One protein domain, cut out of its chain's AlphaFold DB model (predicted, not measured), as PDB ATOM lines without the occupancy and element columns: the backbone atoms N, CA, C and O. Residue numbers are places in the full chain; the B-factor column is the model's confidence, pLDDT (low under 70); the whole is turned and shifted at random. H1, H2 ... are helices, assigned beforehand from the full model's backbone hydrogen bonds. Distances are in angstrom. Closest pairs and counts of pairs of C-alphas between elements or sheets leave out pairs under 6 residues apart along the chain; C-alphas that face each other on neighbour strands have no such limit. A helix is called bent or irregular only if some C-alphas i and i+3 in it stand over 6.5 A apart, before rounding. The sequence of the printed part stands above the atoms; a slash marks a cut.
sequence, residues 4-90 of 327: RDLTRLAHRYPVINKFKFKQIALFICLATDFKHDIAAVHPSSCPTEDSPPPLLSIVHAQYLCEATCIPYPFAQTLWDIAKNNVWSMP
ATOM      1  N   ARG A   4      36.997  86.594  35.436       58.28
ATOM      2  CA  ARG A   4      38.438  86.689  35.163       58.28
ATOM      3  C   ARG A   4      39.286  86.494  36.420       58.28
ATOM      4  O   ARG A   4      40.336  85.856  36.339       58.28
ATOM      5  N   ASP A   5      38.822  86.970  37.574       67.88
ATOM      6  CA  ASP A   5      39.526  86.799  38.849       67.88
ATOM      7  C   ASP A   5      39.505  85.339  39.285       67.88
ATOM      8  O   ASP A   5      40.534  84.807  39.680       67.88
ATOM      9  N   LEU A   6      38.379  84.644  39.114       66.31
ATOM     10  CA  LEU A   6      38.283  83.204  39.383       66.31
ATOM     11  C   LEU A   6      39.238  82.378  38.534       66.31
ATOM     12  O   LEU A   6      39.868  81.458  39.041       66.31
ATOM     13  N   THR A   7      39.365  82.714  37.251       67.12
ATOM     14  CA  THR A   7      40.251  81.984  36.336       67.12
ATOM     15  C   THR A   7      41.717  82.190  36.726       67.12
ATOM     16  O   THR A   7      42.504  81.243  36.721       67.12
ATOM     17  N   ARG A   8      42.084  83.409  37.143       71.38
ATOM     18  CA  ARG A   8      43.417  83.717  37.690       71.38
ATOM     19  C   ARG A   8      43.662  83.025  39.033       71.38
ATOM     20  O   ARG A   8      44.743  82.482  39.251       71.38
ATOM     21  N   LEU A   9      42.662  83.000  39.911       72.69
ATOM     22  CA  LEU A   9      42.727  82.315  41.201       72.69
ATOM     23  C   LEU A   9      42.851  80.798  41.027       72.69
ATOM     24  O   LEU A   9      43.645  80.188  41.731       72.69
ATOM     25  N   ALA A  10      42.157  80.204  40.057       73.25
ATOM     26  CA  ALA A  10      42.249  78.783  39.727       73.25
ATOM     27  C   ALA A  10      43.646  78.370  39.228       73.25
ATOM     28  O   ALA A  10      44.116  77.281  39.552       73.25
ATOM     29  N   HIS A  11      44.333  79.247  38.487       76.88
ATOM     30  CA  HIS A  11      45.728  79.025  38.083       76.88
ATOM     31  C   HIS A  11      46.697  79.158  39.263       76.88
ATOM     32  O   HIS A  11      47.631  78.372  39.389       76.88
ATOM     33  N   ARG A  12      46.474  80.146  40.138       80.25
ATOM     34  CA  ARG A  12      47.329  80.399  41.307       80.25
ATOM     35  C   ARG A  12      47.126  79.374  42.428       80.25
ATOM     36  O   ARG A  12      48.062  79.084  43.165       80.25
ATOM     37  N   TYR A  13      45.921  78.826  42.546       82.81
ATOM     38  CA  TYR A  13      45.520  77.887  43.586       82.81
ATOM     39  C   TYR A  13      44.772  76.700  42.959       82.81
ATOM     40  O   TYR A  13      43.539  76.679  42.944       82.81
ATOM     41  N   PRO A  14      45.493  75.660  42.493       84.06
ATOM     42  CA  PRO A  14      44.892  74.502  41.822       84.06
ATOM     43  C   PRO A  14      43.852  73.760  42.672       84.06
ATOM     44  O   PRO A  14      42.977  73.081  42.145       84.06
ATOM     45  N   VAL A  15      43.926  73.908  43.999       83.12
ATOM     46  CA  VAL A  15      42.955  73.360  44.955       83.12
ATOM     47  C   VAL A  15      41.527  73.858  44.709       83.12
ATOM     48  O   VAL A  15      40.584  73.111  44.954       83.12
ATOM     49  N   ILE A  16      41.361  75.067  44.159       84.25
ATOM     50  CA  ILE A  16      40.052  75.637  43.815       84.25
ATOM     51  C   ILE A  16      39.353  74.789  42.743       84.25
ATOM     52  O   ILE A  16      38.135  74.636  42.793       84.25
ATOM     53  N   ASN A  17      40.107  74.163  41.829       86.19
ATOM     54  CA  ASN A  17      39.551  73.335  40.749       86.19
ATOM     55  C   ASN A  17      38.836  72.073  41.256       86.19
ATOM     56  O   ASN A  17      38.140  71.412  40.489       86.19
ATOM     57  N   LYS A  18      38.988  71.732  42.543       89.12
ATOM     58  CA  LYS A  18      38.269  70.622  43.179       89.12
ATOM     59  C   LYS A  18      36.818  70.970  43.526       89.12
ATOM     60  O   LYS A  18      36.039  70.061  43.806       89.12
ATOM     61  N   PHE A  19      36.448  72.252  43.521       91.62
ATOM     62  CA  PHE A  19      35.131  72.722  43.950       91.62
ATOM     63  C   PHE A  19      34.323  73.297  42.795       91.62
ATOM     64  O   PHE A  19      34.850  73.922  41.874       91.62
ATOM     65  N   LYS A  20      33.000  73.128  42.860       91.62
ATOM     66  CA  LYS A  20      32.101  73.755  41.889       91.62
ATOM     67  C   LYS A  20      32.069  75.259  42.134       91.62
ATOM     68  O   LYS A  20      32.003  75.703  43.279       91.62
ATOM     69  N   PHE A  21      31.971  76.040  41.059       88.44
ATOM     70  CA  PHE A  21      31.842  77.497  41.144       88.44
ATOM     71  C   PHE A  21      30.730  77.940  42.114       88.44
ATOM     72  O   PHE A  21      30.945  78.822  42.940       88.44
ATOM     73  N   LYS A  22      29.572  77.262  42.086       91.62
ATOM     74  CA  LYS A  22      28.449  77.525  43.001       91.62
ATOM     75  C   LYS A  22      28.840  77.412  44.483       91.62
ATOM     76  O   LYS A  22      28.349  78.199  45.280       91.62
ATOM     77  N   GLN A  23      29.705  76.462  44.847       94.81
ATOM     78  CA  GLN A  23      30.138  76.266  46.236       94.81
ATOM     79  C   GLN A  23      31.034  77.418  46.692       94.81
ATOM     80  O   GLN A  23      30.803  77.993  47.749       94.81
ATOM     81  N   ILE A  24      32.001  77.807  45.855       92.38
ATOM     82  CA  ILE A  24      32.913  78.927  46.133       92.38
ATOM     83  C   ILE A  24      32.136  80.247  46.207       92.38
ATOM     84  O   ILE A  24      32.339  81.037  47.122       92.38
ATOM     85  N   ALA A  25      31.218  80.482  45.265       91.25
ATOM     86  CA  ALA A  25      30.379  81.673  45.263       91.25
ATOM     87  C   ALA A  25      29.511  81.752  46.528       91.25
ATOM     88  O   ALA A  25      29.455  82.804  47.157       91.25
ATOM     89  N   LEU A  26      28.893  80.636  46.933       94.12
ATOM     90  CA  LEU A  26      28.103  80.577  48.161       94.12
ATOM     91  C   LEU A  26      28.967  80.812  49.408       94.12
ATOM     92  O   LEU A  26      28.544  81.557  50.285       94.12
ATOM     93  N   PHE A  27      30.181  80.250  49.463       95.44
ATOM     94  CA  PHE A  27      31.128  80.475  50.561       95.44
ATOM     95  C   PHE A  27      31.426  81.966  50.726       95.44
ATOM     96  O   PHE A  27      31.333  82.497  51.826       95.44
ATOM     97  N   ILE A  28      31.729  82.649  49.617       93.75
ATOM     98  CA  ILE A  28      32.020  84.086  49.607       93.75
ATOM     99  C   ILE A  28      30.796  84.890  50.041       93.75
ATOM    100  O   ILE A  28      30.927  85.749  50.903       93.75
ATOM    101  N   CYS A  29      29.613  84.606  49.483       92.75
ATOM    102  CA  CYS A  29      28.384  85.316  49.843       92.75
ATOM    103  C   CYS A  29      28.073  85.198  51.339       92.75
ATOM    104  O   CYS A  29      27.849  86.213  51.991       92.75
ATOM    105  N   LEU A  30      28.117  83.979  51.884       95.12
ATOM    106  CA  LEU A  30      27.885  83.748  53.308       95.12
ATOM    107  C   LEU A  30      28.947  84.454  54.159       95.12
ATOM    108  O   LEU A  30      28.603  85.166  55.095       95.12
ATOM    109  N   ALA A  31      30.231  84.325  53.814       95.12
ATOM    110  CA  ALA A  31      31.306  84.975  54.559       95.12
ATOM    111  C   ALA A  31      31.196  86.513  54.537       95.12
ATOM    112  O   ALA A  31      31.506  87.159  55.536       95.12
ATOM    113  N   THR A  32      30.730  87.108  53.432       94.94
ATOM    114  CA  THR A  32      30.466  88.554  53.336       94.94
ATOM    115  C   THR A  32      29.329  88.980  54.257       94.94
ATOM    116  O   THR A  32      29.442  90.022  54.906       94.94
ATOM    117  N   ASP A  33      28.270  88.179  54.364       92.06
ATOM    118  CA  ASP A  33      27.164  88.464  55.282       92.06
ATOM    119  C   ASP A  33      27.583  88.296  56.759       92.06
ATOM    120  O   ASP A  33      27.129  89.065  57.604       92.06
ATOM    121  N   PHE A  34      28.523  87.391  57.066       92.88
ATOM    122  CA  PHE A  34      29.069  87.180  58.418       92.88
ATOM    123  C   PHE A  34      30.302  88.024  58.760       92.88
ATOM    124  O   PHE A  34      30.918  87.799  59.799       92.88
ATOM    125  N   LYS A  35      30.706  88.998  57.936       93.38
ATOM    126  CA  LYS A  35      31.968  89.737  58.154       93.38
ATOM    127  C   LYS A  35      32.084  90.352  59.555       93.38
ATOM    128  O   LYS A  35      33.161  90.339  60.143       93.38
ATOM    129  N   HIS A  36      30.975  90.852  60.102       93.12
ATOM    130  CA  HIS A  36      30.945  91.459  61.432       93.12
ATOM    131  C   HIS A  36      31.051  90.412  62.546       93.12
ATOM    132  O   HIS A  36      31.766  90.643  63.516       93.12
ATOM    133  N   ASP A  37      30.430  89.246  62.372       94.88
ATOM    134  CA  ASP A  37      30.525  88.136  63.326       94.88
ATOM    135  C   ASP A  37      31.932  87.521  63.313       94.88
ATOM    136  O   ASP A  37      32.518  87.254  64.363       94.88
ATOM    137  N   ILE A  38      32.521  87.385  62.120       95.19
ATOM    138  CA  ILE A  38      33.915  86.975  61.940       95.19
ATOM    139  C   ILE A  38      34.841  87.981  62.629       95.19
ATOM    140  O   ILE A  38      35.721  87.562  63.368       95.19
ATOM    141  N   ALA A  39      34.642  89.289  62.446       94.81
ATOM    142  CA  ALA A  39      35.446  90.314  63.115       94.81
ATOM    143  C   ALA A  39      35.328  90.254  64.649       94.81
ATOM    144  O   ALA A  39      36.337  90.347  65.346       94.81
ATOM    145  N   ALA A  40      34.115  90.052  65.172       94.69
ATOM    146  CA  ALA A  40      33.812  90.122  66.603       94.69
ATOM    147  C   ALA A  40      34.514  89.052  67.457       94.69
ATOM    148  O   ALA A  40      34.666  89.234  68.664       94.69
ATOM    149  N   VAL A  41      34.943  87.939  66.857       95.00
ATOM    150  CA  VAL A  41      35.645  86.856  67.570       95.00
ATOM    151  C   VAL A  41      37.166  87.028  67.599       95.00
ATOM    152  O   VAL A  41      37.856  86.217  68.221       95.00
ATOM    153  N   HIS A  42      37.709  88.057  66.940       92.75
ATOM    154  CA  HIS A  42      39.137  88.360  66.992       92.75
ATOM    155  C   HIS A  42      39.471  89.359  68.111       92.75
ATOM    156  O   HIS A  42      38.645  90.199  68.468       92.75
ATOM    157  N   PRO A  43      40.691  89.294  68.680       92.00
ATOM    158  CA  PRO A  43      41.142  90.265  69.672       92.00
ATOM    159  C   PRO A  43      41.128  91.697  69.128       92.00
ATOM    160  O   PRO A  43      41.366  91.915  67.941       92.00
ATOM    161  N   SER A  44      40.980  92.680  70.022       88.50
ATOM    162  CA  SER A  44      40.997  94.114  69.685       88.50
ATOM    163  C   SER A  44      42.291  94.592  69.013       88.50
ATOM    164  O   SER A  44      42.302  95.638  68.374       88.50
ATOM    165  N   SER A  45      43.381  93.830  69.124       90.38
ATOM    166  CA  SER A  45      44.639  94.096  68.424       90.38
ATOM    167  C   SER A  45      44.591  93.783  66.922       90.38
ATOM    168  O   SER A  45      45.533  94.116  66.209       90.38
ATOM    169  N   CYS A  46      43.550  93.100  66.433       90.00
ATOM    170  CA  CYS A  46      43.364  92.799  65.016       90.00
ATOM    171  C   CYS A  46      42.548  93.928  64.354       90.00
ATOM    172  O   CYS A  46      41.385  94.103  64.712       90.00
ATOM    173  N   PRO A  47      43.103  94.681  63.383       90.19
ATOM    174  CA  PRO A  47      42.419  95.811  62.750       90.19
ATOM    175  C   PRO A  47      41.402  95.327  61.706       90.19
ATOM    176  O   PRO A  47      41.600  95.444  60.493       90.19
ATOM    177  N   THR A  48      40.306  94.742  62.188       91.44
ATOM    178  CA  THR A  48      39.265  94.147  61.344       91.44
ATOM    179  C   THR A  48      38.369  95.182  60.667       91.44
ATOM    180  O   THR A  48      37.580  94.831  59.803       91.44
ATOM    181  N   GLU A  49      38.453  96.461  61.019       88.50
ATOM    182  CA  GLU A  49      37.680  97.497  60.323       88.50
ATOM    183  C   GLU A  49      38.155  97.667  58.870       88.50
ATOM    184  O   GLU A  49      37.348  97.608  57.943       88.50
ATOM    185  N   ASP A  50      39.474  97.738  58.667       88.12
ATOM    186  CA  ASP A  50      40.077  98.005  57.356       88.12
ATOM    187  C   ASP A  50      40.562  96.746  56.628       88.12
ATOM    188  O   ASP A  50      40.727  96.746  55.406       88.12
ATOM    189  N   SER A  51      40.824  95.659  57.361       93.19
ATOM    190  CA  SER A  51      41.473  94.470  56.806       93.19
ATOM    191  C   SER A  51      40.834  93.170  57.292       93.19
ATOM    192  O   SER A  51      40.414  93.085  58.444       93.19
ATOM    193  N   PRO A  52      40.753  92.128  56.448       95.50
ATOM    194  CA  PRO A  52      40.208  90.858  56.889       95.50
ATOM    195  C   PRO A  52      41.139  90.182  57.902       95.50
ATOM    196  O   PRO A  52      42.362  90.203  57.724       95.50
ATOM    197  N   PRO A  53      40.590  89.495  58.916       95.31
ATOM    198  CA  PRO A  53      41.407  88.736  59.846       95.31
ATOM    199  C   PRO A  53      42.169  87.601  59.140       95.31
ATOM    200  O   PRO A  53      41.715  87.050  58.128       95.31
ATOM    201  N   PRO A  54      43.341  87.205  59.668       93.44
ATOM    202  CA  PRO A  54      44.199  86.225  59.011       93.44
ATOM    203  C   PRO A  54      43.588  84.818  58.981       93.44
ATOM    204  O   PRO A  54      43.827  84.080  58.026       93.44
ATOM    205  N   LEU A  55      42.791  84.463  59.989       94.19
ATOM    206  CA  LEU A  55      42.220  83.132  60.179       94.19
ATOM    207  C   LEU A  55      40.707  83.224  60.348       94.19
ATOM    208  O   LEU A  55      40.219  84.187  60.931       94.19
ATOM    209  N   LEU A  56      39.984  82.194  59.912       94.19
ATOM    210  CA  LEU A  56      38.603  81.996  60.349       94.19
ATOM    211  C   LEU A  56      38.586  81.317  61.718       94.19
ATOM    212  O   LEU A  56      39.361  80.393  61.971       94.19
ATOM    213  N   SER A  57      37.661  81.724  62.588       94.50
ATOM    214  CA  SER A  57      37.388  80.937  63.790       94.50
ATOM    215  C   SER A  57      36.777  79.581  63.418       94.50
ATOM    216  O   SER A  57      36.120  79.437  62.382       94.50
ATOM    217  N   ILE A  58      36.970  78.585  64.287       95.62
ATOM    218  CA  ILE A  58      36.514  77.203  64.063       95.62
ATOM    219  C   ILE A  58      35.010  77.159  63.769       95.62
ATOM    220  O   ILE A  58      34.590  76.478  62.840       95.62
ATOM    221  N   VAL A  59      34.216  77.938  64.509       96.12
ATOM    222  CA  VAL A  59      32.752  77.980  64.372       96.12
ATOM    223  C   VAL A  59      32.335  78.485  62.988       96.12
ATOM    224  O   VAL A  59      31.543  77.833  62.308       96.12
ATOM    225  N   HIS A  60      32.903  79.605  62.526       96.81
ATOM    226  CA  HIS A  60      32.594  80.139  61.196       96.81
ATOM    227  C   HIS A  60      33.087  79.203  60.086       96.81
ATOM    228  O   HIS A  60      32.370  78.967  59.116       96.81
ATOM    229  N   ALA A  61      34.285  78.632  60.237       97.25
ATOM    230  CA  ALA A  61      34.839  77.685  59.275       97.25
ATOM    231  C   ALA A  61      33.963  76.427  59.136       97.25
ATOM    232  O   ALA A  61      33.673  76.018  58.013       97.25
ATOM    233  N   GLN A  62      33.503  75.846  60.249       97.38
ATOM    234  CA  GLN A  62      32.600  74.690  60.254       97.38
ATOM    235  C   GLN A  62      31.276  75.011  59.559       97.38
ATOM    236  O   GLN A  62      30.916  74.322  58.604       97.38
ATOM    237  N   TYR A  63      30.612  76.099  59.959       97.62
ATOM    238  CA  TYR A  63      29.343  76.510  59.358       97.62
ATOM    239  C   TYR A  63      29.466  76.730  57.843       97.62
ATOM    240  O   TYR A  63      28.671  76.201  57.065       97.62
ATOM    241  N   LEU A  64      30.479  77.486  57.403       97.31
ATOM    242  CA  LEU A  64      30.687  77.774  55.983       97.31
ATOM    243  C   LEU A  64      30.967  76.494  55.187       97.31
ATOM    244  O   LEU A  64      30.450  76.331  54.080       97.31
ATOM    245  N   CYS A  65      31.756  75.574  55.736       97.38
ATOM    246  CA  CYS A  65      32.041  74.286  55.112       97.38
ATOM    247  C   CYS A  65      30.798  73.404  54.981       97.38
ATOM    248  O   CYS A  65      30.551  72.864  53.901       97.38
ATOM    249  N   GLU A  66      29.989  73.300  56.035       97.81
ATOM    250  CA  GLU A  66      28.734  72.545  56.022       97.81
ATOM    251  C   GLU A  66      27.733  73.135  55.023       97.81
ATOM    252  O   GLU A  66      27.232  72.420  54.155       97.81
ATOM    253  N   ALA A  67      27.516  74.453  55.061       97.31
ATOM    254  CA  ALA A  67      26.575  75.144  54.180       97.31
ATOM    255  C   ALA A  67      26.950  75.052  52.689       97.31
ATOM    256  O   ALA A  67      26.083  75.135  51.814       97.31
ATOM    257  N   THR A  68      28.238  74.889  52.379       97.06
ATOM    258  CA  THR A  68      28.744  74.831  50.998       97.06
ATOM    259  C   THR A  68      29.141  73.434  50.531       97.06
ATOM    260  O   THR A  68      29.516  73.259  49.364       97.06
ATOM    261  N   CYS A  69      29.040  72.430  51.404       96.62
ATOM    262  CA  CYS A  69      29.558  71.079  51.190       96.62
ATOM    263  C   CYS A  69      31.050  71.071  50.797       96.62
ATOM    264  O   CYS A  69      31.466  70.315  49.913       96.62
ATOM    265  N   ILE A  70      31.850  71.948  51.406       96.25
ATOM    266  CA  ILE A  70      33.303  72.010  51.218       96.25
ATOM    267  C   ILE A  70      33.969  71.333  52.421       96.25
ATOM    268  O   ILE A  70      33.651  71.690  53.552       96.25
ATOM    269  N   PRO A  71      34.915  70.393  52.235       96.69
ATOM    270  CA  PRO A  71      35.561  69.740  53.365       96.69
ATOM    271  C   PRO A  71      36.341  70.735  54.231       96.69
ATOM    272  O   PRO A  71      37.110  71.546  53.713       96.69
ATOM    273  N   TYR A  72      36.195  70.610  55.552       96.50
ATOM    274  CA  TYR A  72      36.819  71.481  56.555       96.50
ATOM    275  C   TYR A  72      38.324  71.753  56.354       96.50
ATOM    276  O   TYR A  72      38.725  72.908  56.499       96.50
ATOM    277  N   PRO A  73      39.170  70.781  55.935       95.12
ATOM    278  CA  PRO A  73      40.593  71.042  55.690       95.12
ATOM    279  C   PRO A  73      40.884  72.142  54.659       95.12
ATOM    280  O   PRO A  73      41.991  72.669  54.625       95.12
ATOM    281  N   PHE A  74      39.908  72.499  53.820       94.56
ATOM    282  CA  PHE A  74      40.045  73.544  52.806       94.56
ATOM    283  C   PHE A  74      39.486  74.903  53.240       94.56
ATOM    284  O   PHE A  74      39.640  75.869  52.492       94.56
ATOM    285  N   ALA A  75      38.867  75.006  54.422       94.69
ATOM    286  CA  ALA A  75      38.231  76.234  54.902       94.69
ATOM    287  C   ALA A  75      39.221  77.404  54.946       94.69
ATOM    288  O   ALA A  75      38.988  78.445  54.333       94.69
ATOM    289  N   GLN A  76      40.357  77.203  55.619       94.56
ATOM    290  CA  GLN A  76      41.383  78.233  55.763       94.56
ATOM    291  C   GLN A  76      42.012  78.590  54.413       94.56
ATOM    292  O   GLN A  76      42.197  79.760  54.110       94.56
ATOM    293  N   THR A  77      42.264  77.597  53.554       92.94
ATOM    294  CA  THR A  77      42.788  77.851  52.208       92.94
ATOM    295  C   THR A  77      41.834  78.713  51.384       92.94
ATOM    296  O   THR A  77      42.269  79.662  50.742       92.94
ATOM    297  N   LEU A  78      40.529  78.429  51.417       93.19
ATOM    298  CA  LEU A  78      39.533  79.255  50.733       93.19
ATOM    299  C   LEU A  78      39.412  80.645  51.346       93.19
ATOM    300  O   LEU A  78      39.265  81.614  50.604       93.19
ATOM    301  N   TRP A  79      39.519  80.758  52.670       95.25
ATOM    302  CA  TRP A  79      39.579  82.050  53.338       95.25
ATOM    303  C   TRP A  79      40.773  82.868  52.861       95.25
ATOM    304  O   TRP A  79      40.592  83.990  52.410       95.25
ATOM    305  N   ASP A  80      41.978  82.306  52.847       92.88
ATOM    306  CA  ASP A  80      43.178  83.018  52.398       92.88
ATOM    307  C   ASP A  80      43.070  83.536  50.960       92.88
ATOM    308  O   ASP A  80      43.590  84.603  50.633       92.88
ATOM    309  N   ILE A  81      42.341  82.806  50.119       90.75
ATOM    310  CA  ILE A  81      42.070  83.159  48.726       90.75
ATOM    311  C   ILE A  81      41.006  84.261  48.628       90.75
ATOM    312  O   ILE A  81      41.134  85.178  47.814       90.75
ATOM    313  N   ALA A  82      39.940  84.168  49.423       91.94
ATOM    314  CA  ALA A  82      38.741  84.981  49.262       91.94
ATOM    315  C   ALA A  82      38.642  86.176  50.217       91.94
ATOM    316  O   ALA A  82      37.882  87.095  49.925       91.94
ATOM    317  N   LYS A  83      39.380  86.201  51.330       93.88
ATOM    318  CA  LYS A  83      39.159  87.126  52.453       93.88
ATOM    319  C   LYS A  83      39.172  88.596  52.065       93.88
ATOM    320  O   LYS A  83      38.300  89.339  52.492       93.88
ATOM    321  N   ASN A  84      40.082  89.001  51.180       92.69
ATOM    322  CA  ASN A  84      40.136  90.380  50.685       92.69
ATOM    323  C   ASN A  84      38.887  90.733  49.862       92.69
ATOM    324  O   ASN A  84      38.316  91.810  50.023       92.69
ATOM    325  N   ASN A  85      38.417  89.805  49.020       90.12
ATOM    326  CA  ASN A  85      37.174  89.991  48.277       90.12
ATOM    327  C   ASN A  85      35.990  90.058  49.241       90.12
ATOM    328  O   ASN A  85      35.208  90.995  49.158       90.12
ATOM    329  N   VAL A  86      35.905  89.123  50.188       93.12
ATOM    330  CA  VAL A  86      34.854  89.086  51.210       93.12
ATOM    331  C   VAL A  86      34.776  90.406  51.982       93.12
ATOM    332  O   VAL A  86      33.677  90.929  52.141       93.12
ATOM    333  N   TRP A  87      35.924  90.959  52.397       94.31
ATOM    334  CA  TRP A  87      36.001  92.213  53.159       94.31
ATOM    335  C   TRP A  87      35.612  93.442  52.337       94.31
ATOM    336  O   TRP A  87      34.933  94.334  52.834       94.31
ATOM    337  N   SER A  88      36.021  93.477  51.065       91.50
ATOM    338  CA  SER A  88      35.717  94.588  50.151       91.50
ATOM    339  C   SER A  88      34.292  94.555  49.585       91.50
ATOM    340  O   SER A  88      33.801  95.564  49.077       91.50
ATOM    341  N   MET A  89      33.626  93.397  49.623       90.19
ATOM    342  CA  MET A  89      32.313  93.229  49.016       90.19
ATOM    343  C   MET A  89      31.205  93.879  49.865       90.19
ATOM    344  O   MET A  89      31.193  93.758  51.094       90.19
ATOM    345  N   PRO A  90      30.234  94.553  49.221       90.19
ATOM    346  CA  PRO A  90      29.041  95.023  49.911       90.19
ATOM    347  C   PRO A  90      28.232  93.830  50.431       90.19
ATOM    348  O   PRO A  90      28.235  92.762  49.818       90.19
TER     349      PRO A  90
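What this domain is: This is residues 4 to 90 of the 327 residues of the protein "CxC5 domain-containing protein" of Coniophora puteana (strain RWD-64-598) (UniProt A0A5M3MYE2). Three helices, H3, H5 and H6, cross one another to make the core, with the long kinked H6 nearest the middle and H3 and H5 packing on different stretches of it. The short helices H1 and H2 make a corner at one end of the longest axis, while H4 and the long loop of residues 41 to 57 lie toward the other end. The printed part has 87 residues with six named helices, H1 to H6 in chain order, and no named strand; the class is all helix. The whole is compact, with a radius of gyration of the C-alphas of 12.4 A and spans of 36 by 25 by 20 A.

How they stand to each other: H1, residues 4 to 12, and H2, residues 14 to 18, only just touch, and only at the corner by their tight link, with 3 pairs of C-alphas within 8 A; the closest are those of Ala 10 and Ile 16, 5.6 A apart. H3, residues 21 to 33, is apart from H1, and only just apart from H2, at 8.2 A. H3 and H4, residues 35 to 40, meet only through their link. H5, residues 58 to 68, touches H3 at a steep tilt of 42 degrees, opposite ways, the closest C-alphas being those of Gln 23 and Thr 68, 5.2 A apart. H6, residues 72 to 88, touches H5 with residues 72 to 76 alone, about perpendicular at 89 degrees; the closest C-alphas are those of Ala 61 and Ala 75, 5.7 A apart. H6 has a kink of 59 degrees near residue 82 and is irregular, with C-alphas 81 and 84 7.7 A apart. Residues 82 to 87 of H6 alone touch residues 28 to 32 of H3, at a steep tilt of 61 degrees; the C-alphas of Thr 32 and Val 86 are closest, at 4.9 A. H4 touches no helix. Every O i to N i+4 pair is within hydrogen-bond range in H1, H3, H4 and H5, against 9 of 13 in H6 and 0 of 1 in H2, where 2 of 2 O i to N i+3 pairs are.

Where its parts are: H1 begins at C-alpha 4, (38.438, 86.689, 35.163), and measures 12.5 A; H2 measures 7.8 A. H3 measures 18.5 A from C-alpha 21, (31.842, 77.497, 41.144), and H4 8.7 A. H5 measures 15.4 A. H6 measures 24.0 A and ends at C-alpha 88, (35.717, 94.588, 50.151).

The domain as a whole: The C-alphas farthest apart are those of Lys 20 and Ser 45, 35.7 A. The printed part has no cut. The link from H4 to H5, 17 residues, is long; the others are tight. Mean pLDDT of the printed part is 90.7, and residues 4 to 7 are under 70.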